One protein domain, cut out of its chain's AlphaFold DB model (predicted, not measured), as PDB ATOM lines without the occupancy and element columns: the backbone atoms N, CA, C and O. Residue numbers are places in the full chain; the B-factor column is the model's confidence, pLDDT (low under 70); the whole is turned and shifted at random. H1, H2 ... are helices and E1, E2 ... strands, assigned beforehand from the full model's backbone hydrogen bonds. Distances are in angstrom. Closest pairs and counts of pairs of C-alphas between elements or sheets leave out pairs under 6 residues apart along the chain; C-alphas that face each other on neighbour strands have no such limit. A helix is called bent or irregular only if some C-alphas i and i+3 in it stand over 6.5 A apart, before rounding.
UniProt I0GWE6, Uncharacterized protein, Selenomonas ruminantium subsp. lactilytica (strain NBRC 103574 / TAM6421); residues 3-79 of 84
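What this domain is: This is residues 3 to 79 of the 84 residues of an uncharacterized protein of Selenomonas ruminantium subsp. lactilytica (strain NBRC 103574 / TAM6421) (UniProt I0GWE6). One strongly twisted sheet of four antiparallel strands has a single helix, H1, packed across one of its faces, and the other face bears no named helix. Two hairpins make the sheet, E1 with E2 and E3 with E4, joined side by side through E1 and E4; a long link, residues 23 to 33, leads from E2 at one edge to the short E3 at the other, and a second, residues 51 to 64, runs past the E2 edge to reach the helix. The printed part has 77 residues, with four named strands and one named helix in the order E1, E2, E3, E4, H1; the sheet's order is E2, E1, E4, E3, and the class is mixed, helices and strands. The whole is compact, with a radius of gyration of the C-alphas of 11.8 A, and rounded in outline, with spans of 35 by 25 by 18 A.

How they stand to each other: The inner strands of the sheet are E1, residues 3 to 10, and E4, residues 42 to 50. They are antiparallel neighbours at 160 degrees between their directions; N 7 and O 46 are 2.7 A apart and N 48 and O 5 are 2.8 A apart, both within hydrogen-bond range. On one side of E1 is the edge strand E2, residues 15 to 22, antiparallel to it at 155 degrees. N 6 and O 18 are within hydrogen-bond range at 2.7 A, and the C-alphas of Ala 19 and Lys 5, which face each other, are 4.4 A apart. E1 and E2 form a hairpin. The other edge strand is E3, residues 34 to 36, antiparallel to E4 at 168 degrees, with N 35 and O 45 within hydrogen-bond range at 2.7 A. E3 and E4 form a second hairpin. E2 and E3, which follow each other in the chain, are apart. From edge to edge the strands' lines turn by 56 degrees. H1, residues 65 to 77, is on the sheet at a height over the sheet of 9.2 A, and the arrangement is two layers, a helix on one face of a sheet. H1 lies over E1 and E4, and only just over E2, on which 3 of its C-alphas fall. On the local plane its line and that of E1 stand at 71 degrees, across the strands. The closest C-alphas of E1 and H1 are those of Tyr 6 and Ile 71, 7.9 A apart. In H1, 7 of 9 O i to N i+4 pairs are within hydrogen-bond range. H1 is only just irregular: C-alphas 66 and 69 are 6.51 A apart.

Where its parts are: E1 begins with C-alpha 3 at (219.583, 284.428, 366.352) and measures 22.1 A to C-alpha 10. E4, the longest strand with 9 residues, measures 22.0 A from C-alpha 42 at (208.169, 273.380, 351.881) to C-alpha 50. E2 measures 22.4 A from Gly 15 to Tyr 22, and E3 6.9 A from Thr 34 to Arg 36. H1 measures 19.5 A from Ala 65 to Leu 77, where C-alpha 77 is at (222.577, 280.519, 347.890).

The domain as a whole: The two C-alphas farthest apart are those of Asp 12 and Asn 25, at 36.6 A. The printed part runs from residue 3 to 79 with no cut. The links from E2 to E3, of 11 residues, and from E4 to H1, of 14 residues, are long; those from E1 to E2 and from E3 to E4 are tight. The mean pLDDT of the printed part is 72.7, and 26 residues are under 70: residues 23 to 32, 38 to 39 and 50 to 63.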
ATOM      1  N   TYR A   3     220.515 285.468 366.772       74.81
ATOM      2  CA  TYR A   3     219.583 284.428 366.352       74.81
ATOM      3  C   TYR A   3     218.869 284.845 365.070       74.81
ATOM      4  O   TYR A   3     218.461 285.999 364.930       74.81
ATOM      5  N   VAL A   4     218.694 283.891 364.162       77.94
ATOM      6  CA  VAL A   4     217.779 284.020 363.025       77.94
ATOM      7  C   VAL A   4     216.674 283.003 363.232       77.94
ATOM      8  O   VAL A   4     216.947 281.828 363.488       77.94
ATOM      9  N   LYS A   5     215.430 283.468 363.173       82.94
ATOM     10  CA  LYS A   5     214.261 282.604 363.116       82.94
ATOM     11  C   LYS A   5     213.927 282.360 361.653       82.94
ATOM     12  O   LYS A   5     213.819 283.321 360.906       82.94
ATOM     13  N   TYR A   6     213.746 281.107 361.277       82.19
ATOM     14  CA  TYR A   6     213.228 280.685 359.992       82.19
ATOM     15  C   TYR A   6     211.791 280.193 360.159       82.19
ATOM     16  O   TYR A   6     211.509 279.412 361.062       82.19
ATOM     17  N   ILE A   7     210.883 280.657 359.311       86.62
ATOM     18  CA  ILE A   7     209.490 280.225 359.247       86.62
ATOM     19  C   ILE A   7     209.344 279.442 357.948       86.62
ATOM     20  O   ILE A   7     209.422 280.014 356.866       86.62
ATOM     21  N   VAL A   8     209.183 278.130 358.053       85.69
ATOM     22  CA  VAL A   8     209.011 277.231 356.913       85.69
ATOM     23  C   VAL A   8     207.530 276.927 356.764       85.69
ATOM     24  O   VAL A   8     206.945 276.252 357.604       85.69
ATOM     25  N   THR A   9     206.918 277.403 355.691       88.19
ATOM     26  CA  THR A   9     205.534 277.081 355.343       88.19
ATOM     27  C   THR A   9     205.527 275.855 354.442       88.19
ATOM     28  O   THR A   9     206.082 275.888 353.339       88.19
ATOM     29  N   THR A  10     204.912 274.765 354.899       84.69
ATOM     30  CA  THR A  10     204.747 273.541 354.108       84.69
ATOM     31  C   THR A  10     203.706 273.724 353.007       84.69
ATOM     32  O   THR A  10     202.925 274.677 353.009       84.69
ATOM     33  N   LYS A  11     203.680 272.807 352.037       81.56
ATOM     34  CA  LYS A  11     202.675 272.805 350.958       81.56
ATOM     35  C   LYS A  11     201.240 272.692 351.478       81.56
ATOM     36  O   LYS A  11     200.338 273.242 350.858       81.56
ATOM     37  N   ASP A  12     201.063 272.062 352.635       83.94
ATOM     38  CA  ASP A  12     199.771 271.925 353.315       83.94
ATOM     39  C   ASP A  12     199.369 273.197 354.090       83.94
ATOM     40  O   ASP A  12     198.340 273.228 354.759       83.94
ATOM     41  N   GLY A  13     200.180 274.259 354.024       81.81
ATOM     42  CA  GLY A  13     199.918 275.545 354.673       81.81
ATOM     43  C   GLY A  13     200.324 275.606 356.146       81.81
ATOM     44  O   GLY A  13     200.069 276.612 356.806       81.81
ATOM     45  N   HIS A  14     200.970 274.566 356.680       82.75
ATOM     46  CA  HIS A  14     201.428 274.548 358.067       82.75
ATOM     47  C   HIS A  14     202.760 275.297 358.204       82.75
ATOM     48  O   HIS A  14     203.696 275.061 357.443       82.75
ATOM     49  N   GLY A  15     202.855 276.191 359.190       83.06
ATOM     50  CA  GLY A  15     204.079 276.928 359.507       83.06
ATOM     51  C   GLY A  15     204.919 276.215 360.565       83.06
ATOM     52  O   GLY A  15     204.426 275.914 361.651       83.06
ATOM     53  N   VAL A  16     206.192 275.984 360.266       82.50
ATOM     54  CA  VAL A  16     207.194 275.438 361.185       82.50
ATOM     55  C   VAL A  16     208.191 276.538 361.528       82.50
ATOM     56  O   VAL A  16     208.788 277.141 360.639       82.50
ATOM     57  N   GLU A  17     208.392 276.802 362.818       81.94
ATOM     58  CA  GLU A  17     209.366 277.789 363.284       81.94
ATOM     59  C   GLU A  17     210.671 277.113 363.715       81.94
ATOM     60  O   GLU A  17     210.697 276.231 364.573       81.94
ATOM     61  N   LEU A  18     211.775 277.576 363.144       78.94
ATOM     62  CA  LEU A  18     213.130 277.105 363.395       78.94
ATOM     63  C   LEU A  18     213.980 278.271 363.874       78.94
ATOM     64  O   LEU A  18     213.855 279.383 363.376       78.94
ATOM     65  N   ALA A  19     214.865 278.045 364.837       78.56
ATOM     66  CA  ALA A  19     215.755 279.086 365.331       78.56
ATOM     67  C   ALA A  19     217.207 278.638 365.235       78.56
ATOM     68  O   ALA A  19     217.608 277.658 365.863       78.56
ATOM     69  N   ARG A  20     218.016 279.410 364.505       76.62
ATOM     70  CA  ARG A  20     219.445 279.166 364.352       76.62
ATOM     71  C   ARG A  20     220.247 280.185 365.142       76.62
ATOM     72  O   ARG A  20     220.067 281.396 365.010       76.62
ATOM     73  N   SER A  21     221.133 279.686 365.998       76.38
ATOM     74  CA  SER A  21     222.091 280.511 366.730       76.38
ATOM     75  C   SER A  21     223.383 280.637 365.936       76.38
ATOM     76  O   SER A  21     223.980 279.615 365.599       76.38
ATOM     77  N   TYR A  22     223.865 281.860 365.749       74.62
ATOM     78  CA  TYR A  22     225.160 282.110 365.126       74.62
ATOM     79  C   TYR A  22     226.152 282.573 366.184       74.62
ATOM     80  O   TYR A  22     225.880 283.476 366.992       74.62
ATOM     81  N   ARG A  23     227.321 281.930 366.193       69.62
ATOM     82  CA  ARG A  23     228.462 282.371 367.005       69.62
ATOM     83  C   ARG A  23     229.059 283.640 366.394       69.62
ATOM     84  O   ARG A  23     228.912 283.868 365.202       69.62
ATOM     85  N   ASN A  24     229.745 284.452 367.201       57.22
ATOM     86  CA  ASN A  24     230.203 285.803 366.826       57.22
ATOM     87  C   ASN A  24     231.124 285.878 365.581       57.22
ATOM     88  O   ASN A  24     231.335 286.977 365.086       57.22
ATOM     89  N   ASN A  25     231.597 284.744 365.044       57.78
ATOM     90  CA  ASN A  25     232.385 284.665 363.805       57.78
ATOM     91  C   ASN A  25     231.658 283.967 362.639       57.78
ATOM     92  O   ASN A  25     232.217 283.858 361.553       57.78
ATOM     93  N   GLN A  26     230.443 283.455 362.844       64.25
ATOM     94  CA  GLN A  26     229.640 282.909 361.753       64.25
ATOM     95  C   GLN A  26     228.978 284.056 360.997       64.25
ATOM     96  O   GLN A  26     228.451 284.994 361.601       64.25
ATOM     97  N   ARG A  27     229.017 283.971 359.666       63.75
ATOM     98  CA  ARG A  27     228.380 284.934 358.777       63.75
ATOM     99  C   ARG A  27     226.873 284.765 358.915       63.75
ATOM    100  O   ARG A  27     226.290 283.809 358.423       63.75
ATOM    101  N   ILE A  28     226.262 285.664 359.668       65.44
ATOM    102  CA  ILE A  28     224.809 285.740 359.768       65.44
ATOM    103  C   ILE A  28     224.317 286.259 358.413       65.44
ATOM    104  O   ILE A  28     224.970 287.163 357.869       65.44
ATOM    105  N   PRO A  29     223.197 285.742 357.877       66.62
ATOM    106  CA  PRO A  29     222.493 286.415 356.790       66.62
ATOM    107  C   PRO A  29     222.388 287.914 357.101       66.62
ATOM    108  O   PRO A  29     222.291 288.293 358.268       66.62
ATOM    109  N   LYS A  30     222.492 288.788 356.097       60.47
ATOM    110  CA  LYS A  30     222.537 290.239 356.351       60.47
ATOM    111  C   LYS A  30     221.158 290.848 356.599       60.47
ATOM    112  O   LYS A  30     221.083 291.804 357.368       60.47
ATOM    113  N   CYS A  31     220.097 290.271 356.031       63.94
ATOM    114  CA  CYS A  31     218.726 290.773 356.134       63.94
ATOM    115  C   CYS A  31     217.703 289.630 356.325       63.94
ATOM    116  O   CYS A  31     217.999 288.494 355.949       63.94
ATOM    117  N   PRO A  32     216.518 289.912 356.905       68.00
ATOM    118  CA  PRO A  32     215.345 289.048 356.788       68.00
ATOM    119  C   PRO A  32     214.951 288.944 355.309       68.00
ATOM    120  O   PRO A  32     214.921 289.956 354.610       68.00
ATOM    121  N   CYS A  33     214.631 287.750 354.827       72.50
ATOM    122  CA  CYS A  33     214.157 287.532 353.461       72.50
ATOM    123  C   CYS A  33     213.084 286.448 353.430       72.50
ATOM    124  O   CYS A  33     213.121 285.515 354.233       72.50
ATOM    125  N   THR A  34     212.186 286.539 352.450       79.56
ATOM    126  CA  THR A  34     211.184 285.512 352.147       79.56
ATOM    127  C   THR A  34     211.540 284.836 350.824       79.56
ATOM    128  O   THR A  34     211.684 285.486 349.791       79.56
ATOM    129  N   TRP A  35     211.657 283.515 350.845       76.69
ATOM    130  CA  TRP A  35     212.036 282.670 349.723       76.69
ATOM    131  C   TRP A  35     210.903 281.721 349.369       76.69
ATOM    132  O   TRP A  35     210.406 280.984 350.217       76.69
ATOM    133  N   ARG A  36     210.527 281.679 348.092       77.94
ATOM    134  CA  ARG A  36     209.642 280.634 347.570       77.94
ATOM    135  C   ARG A  36     210.503 279.457 347.143       77.94
ATOM    136  O   ARG A  36     211.336 279.600 346.252       77.94
ATOM    137  N   VAL A  37     210.321 278.313 347.789       72.25
ATOM    138  CA  VAL A  37     211.120 277.109 347.539       72.25
ATOM    139  C   VAL A  37     210.194 275.921 347.339       72.25
ATOM    140  O   VAL A  37     209.208 275.782 348.047       72.25
ATOM    141  N   ASN A  38     210.515 275.060 346.375       69.00
ATOM    142  CA  ASN A  38     209.745 273.852 346.060       69.00
ATOM    143  C   ASN A  38     210.521 272.591 346.466       69.00
ATOM    144  O   ASN A  38     210.718 271.685 345.659       69.00
ATOM    145  N   VAL A  39     211.005 272.538 347.704       69.69
ATOM    146  CA  VAL A  39     211.873 271.454 348.197       69.69
ATOM    147  C   VAL A  39     211.434 270.996 349.582       69.69
ATOM    148  O   VAL A  39     210.933 271.792 350.369       69.69
ATOM    149  N   LEU A  40     211.608 269.698 349.867       70.31
ATOM    150  CA  LEU A  40     211.369 269.084 351.185       70.31
ATOM    151  C   LEU A  40     209.967 269.355 351.770       70.31
ATOM    152  O   LEU A  40     209.809 269.626 352.956       70.31
ATOM    153  N   GLY A  41     208.932 269.333 350.925       75.12
ATOM    154  CA  GLY A  41     207.555 269.613 351.354       75.12
ATOM    155  C   GLY A  41     207.305 271.066 351.787       75.12
ATOM    156  O   GLY A  41     206.183 271.389 352.170       75.12
ATOM    157  N   ALA A  42     208.307 271.945 351.693       78.12
ATOM    158  CA  ALA A  42     208.169 273.380 351.881       78.12
ATOM    159  C   ALA A  42     207.669 274.055 350.596       78.12
ATOM    160  O   ALA A  42     207.930 273.589 349.484       78.12
ATOM    161  N   SER A  43     206.928 275.143 350.784       80.50
ATOM    162  CA  SER A  43     206.450 276.068 349.752       80.50
ATOM    163  C   SER A  43     207.126 277.435 349.899       80.50
ATOM    164  O   SER A  43     207.445 278.125 348.925       80.50
ATOM    165  N   THR A  44     207.364 277.865 351.138       84.38
ATOM    166  CA  THR A  44     207.985 279.159 351.429       84.38
ATOM    167  C   THR A  44     208.854 279.046 352.674       84.38
ATOM    168  O   THR A  44     208.513 278.319 353.601       84.38
ATOM    169  N   VAL A  45     209.975 279.752 352.697       83.75
ATOM    170  CA  VAL A  45     210.820 279.928 353.879       83.75
ATOM    171  C   VAL A  45     210.974 281.421 354.094       83.75
ATOM    172  O   VAL A  45     211.258 282.144 353.151       83.75
ATOM    173  N   GLU A  46     210.801 281.903 355.310       84.00
ATOM    174  CA  GLU A  46     211.051 283.294 355.678       84.00
ATOM    175  C   GLU A  46     212.086 283.342 356.792       84.00
ATOM    176  O   GLU A  46     212.073 282.489 357.668       84.00
ATOM    177  N   SER A  47     212.990 284.315 356.776       78.38
ATOM    178  CA  SER A  47     213.919 284.568 357.877       78.38
ATOM    179  C   SER A  47     213.585 285.870 358.586       78.38
ATOM    180  O   SER A  47     213.191 286.843 357.956       78.38
ATOM    181  N   VAL A  48     213.782 285.900 359.903       79.38
ATOM    182  CA  VAL A  48     213.565 287.062 360.769       79.38
ATOM    183  C   VAL A  48     214.694 287.146 361.793       79.38
ATOM    184  O   VAL A  48     214.960 286.184 362.519       79.38
ATOM    185  N   PHE A  49     215.348 288.305 361.914       74.75
ATOM    186  CA  PHE A  49     216.334 288.498 362.978       74.75
ATOM    187  C   PHE A  49     215.682 288.565 364.346       74.75
ATOM    188  O   PHE A  49     214.782 289.362 364.602       74.75
ATOM    189  N   CYS A  50     216.224 287.779 365.263       68.44
ATOM    190  CA  CYS A  50     215.846 287.803 366.659       68.44
ATOM    191  C   CYS A  50     217.015 288.366 367.470       68.44
ATOM    192  O   CYS A  50     218.076 287.749 367.601       68.44
ATOM    193  N   SER A  51     216.818 289.559 368.035       59.03
ATOM    194  CA  SER A  51     217.785 290.200 368.933       59.03
ATOM    195  C   SER A  51     217.872 289.519 370.305       59.03
ATOM    196  O   SER A  51     218.838 289.739 371.031       59.03
ATOM    197  N   GLN A  52     216.897 288.673 370.662       57.78
ATOM    198  CA  GLN A  52     216.798 288.009 371.963       57.78
ATOM    199  C   GLN A  52     216.481 286.515 371.823       57.78
ATOM    200  O   GLN A  52     215.664 286.115 370.993       57.78
ATOM    201  N   LYS A  53     217.100 285.705 372.691       55.03
ATOM    202  CA  LYS A  53     216.930 284.243 372.766       55.03
ATOM    203  C   LYS A  53     215.491 283.824 373.103       55.03
ATOM    204  O   LYS A  53     215.058 282.784 372.636       55.03
ATOM    205  N   GLU A  54     214.750 284.634 373.866       52.06
ATOM    206  CA  GLU A  54     213.357 284.354 374.266       52.06
ATOM    207  C   GLU A  54     212.333 284.492 373.130       52.06
ATOM    208  O   GLU A  54     211.328 283.786 373.130       52.06
ATOM    209  N   LYS A  55     212.580 285.361 372.137       51.41
ATOM    210  CA  LYS A  55     211.673 285.533 370.983       51.41
ATOM    211  C   LYS A  55     211.783 284.401 369.966       51.41
ATOM    212  O   LYS A  55     210.841 284.133 369.228       51.41
ATOM    213  N   ALA A  56     212.925 283.727 369.948       53.12
ATOM    214  CA  ALA A  56     213.091 282.465 369.263       53.12
ATOM    215  C   ALA A  56     212.556 281.366 370.188       53.12
ATOM    216  O   ALA A  56     213.334 280.750 370.904       53.12
ATOM    217  N   LYS A  57     211.240 281.136 370.244       53.44
ATOM    218  CA  LYS A  57     210.702 279.937 370.904       53.44
ATOM    219  C   LYS A  57     211.314 278.724 370.187       53.44
ATOM    220  O   LYS A  57     210.967 278.420 369.054       53.44
ATOM    221  N   ILE A  58     212.332 278.128 370.804       54.31
ATOM    222  CA  ILE A  58     213.198 277.128 370.175       54.31
ATOM    223  C   ILE A  58     212.449 275.795 370.185       54.31
ATOM    224  O   ILE A  58     212.495 275.074 371.182       54.31
ATOM    225  N   TYR A  59     211.769 275.449 369.092       54.12
ATOM    226  CA  TYR A  59     211.405 274.052 368.864       54.12
ATOM    227  C   TYR A  59     212.707 273.255 368.726       54.12
ATOM    228  O   TYR A  59     213.646 273.669 368.038       54.12
ATOM    229  N   ARG A  60     212.839 272.180 369.510       50.81
ATOM    230  CA  ARG A  60     214.096 271.436 369.628       50.81
ATOM    231  C   ARG A  60     214.476 270.879 368.256       50.81
ATOM    232  O   ARG A  60     213.653 270.282 367.577       50.81
ATOM    233  N   ARG A  61     215.762 271.005 367.912       55.66
ATOM    234  CA  ARG A  61     216.407 270.508 366.679       55.66
ATOM    235  C   ARG A  61     215.979 269.105 366.215       55.66
ATOM    236  O   ARG A  61     216.110 268.820 365.034       55.66
ATOM    237  N   GLY A  62     215.514 268.240 367.119       57.44
ATOM    238  CA  GLY A  62     215.097 266.872 366.808       57.44
ATOM    239  C   GLY A  62     213.831 266.776 365.955       57.44
ATOM    240  O   GLY A  62     213.817 265.999 365.007       57.44
ATOM    241  N   ASP A  63     212.808 267.592 366.221       63.59
ATOM    242  CA  ASP A  63     211.496 267.446 365.558       63.59
ATOM    243  C   ASP A  63     211.484 268.009 364.130       63.59
ATOM    244  O   ASP A  63     210.606 267.710 363.320       63.59
ATOM    245  N   HIS A  64     212.474 268.842 363.807       71.12
ATOM    246  CA  HIS A  64     212.520 269.611 362.565       71.12
ATOM    247  C   HIS A  64     213.883 269.525 361.858       71.12
ATOM    248  O   HIS A  64     214.186 270.353 361.000       71.12
ATOM    249  N   ALA A  65     214.691 268.504 362.177       75.44
ATOM    250  CA  ALA A  65     216.029 268.297 361.611       75.44
ATOM    251  C   ALA A  65     216.039 268.256 360.072       75.44
ATOM    252  O   ALA A  65     216.974 268.755 359.451       75.44
ATOM    253  N   GLN A  66     214.976 267.728 359.457       77.94
ATOM    254  CA  GLN A  66     214.817 267.652 357.998       77.94
ATOM    255  C   GLN A  66     214.855 269.017 357.290       77.94
ATOM    256  O   GLN A  66     215.161 269.083 356.104       77.94
ATOM    257  N   TYR A  67     214.563 270.111 358.001       79.81
ATOM    258  CA  TYR A  67     214.588 271.464 357.447       79.81
ATOM    259  C   TYR A  67     215.925 272.188 357.675       79.81
ATOM    260  O   TYR A  67     216.144 273.237 357.073       79.81
ATOM    261  N   GLU A  68     216.838 271.649 358.495       79.00
ATOM    262  CA  GLU A  68     218.162 272.262 358.697       79.00
ATOM    263  C   GLU A  68     218.963 272.280 357.381       79.00
ATOM    264  O   GLU A  68     219.561 273.302 357.055       79.00
ATOM    265  N   GLU A  69     218.912 271.204 356.582       81.81
ATOM    266  CA  GLU A  69     219.598 271.131 355.279       81.81
ATOM    267  C   GLU A  69     219.010 272.118 354.251       81.81
ATOM    268  O   GLU A  69     219.737 272.730 353.460       81.81
ATOM    269  N   LEU A  70     217.688 272.328 354.295       83.12
ATOM    270  CA  LEU A  70     217.008 273.336 353.479       83.12
ATOM    271  C   LEU A  70     217.521 274.739 353.812       83.12
ATOM    272  O   LEU A  70     217.869 275.503 352.911       83.12
ATOM    273  N   ILE A  71     217.586 275.065 355.105       81.50
ATOM    274  CA  ILE A  71     218.088 276.352 355.592       81.50
ATOM    275  C   ILE A  71     219.561 276.529 355.208       81.50
ATOM    276  O   ILE A  71     219.917 277.582 354.689       81.50
ATOM    277  N   ASP A  72     220.399 275.499 355.374       81.62
ATOM    278  CA  ASP A  72     221.805 275.527 354.945       81.62
ATOM    279  C   ASP A  72     221.953 275.839 353.452       81.62
ATOM    280  O   ASP A  72     222.819 276.620 353.051       81.62
ATOM    281  N   THR A  73     221.102 275.244 352.619       81.44
ATOM    282  CA  THR A  73     221.109 275.476 351.171       81.44
ATOM    283  C   THR A  73     220.705 276.910 350.837       81.44
ATOM    284  O   THR A  73     221.379 277.567 350.045       81.44
ATOM    285  N   ILE A  74     219.645 277.428 351.465       79.25
ATOM    286  CA  ILE A  74     219.176 278.809 351.263       79.25
ATOM    287  C   ILE A  74     220.238 279.816 351.719       79.25
ATOM    288  O   ILE A  74     220.536 280.770 351.001       79.25
ATOM    289  N   GLU A  75     220.853 279.596 352.880       79.19
ATOM    290  CA  GLU A  75     221.930 280.448 353.393       79.19
ATOM    291  C   GLU A  75     223.134 280.481 352.450       79.19
ATOM    292  O   GLU A  75     223.666 281.555 352.180       79.19
ATOM    293  N   LYS A  76     223.537 279.331 351.897       78.94
ATOM    294  CA  LYS A  76     224.617 279.267 350.899       78.94
ATOM    295  C   LYS A  76     224.262 280.005 349.612       78.94
ATOM    296  O   LYS A  76     225.087 280.750 349.097       78.94
ATOM    297  N   LEU A  77     223.044 279.825 349.099       74.06
ATOM    298  CA  LEU A  77     222.577 280.519 347.890       74.06
ATOM    299  C   LEU A  77     222.506 282.039 348.077       74.06
ATOM    300  O   LEU A  77     222.628 282.789 347.112       74.06
ATOM    301  N   THR A  78     222.296 282.490 349.311       70.50
ATOM    302  CA  THR A  78     222.183 283.910 349.660       70.50
ATOM    303  C   THR A  78     223.478 284.493 350.211       70.50
ATOM    304  O   THR A  78     223.542 285.687 350.523       70.50
ATOM    305  N   GLU A  79     224.542 283.694 350.305       71.25
ATOM    306  CA  GLU A  79     225.822 284.165 350.798       71.25
ATOM    307  C   GLU A  79     226.380 285.247 349.863       71.25
ATOM    308  O   GLU A  79     226.778 284.994 348.731       71.25
TER     309      GLU A  79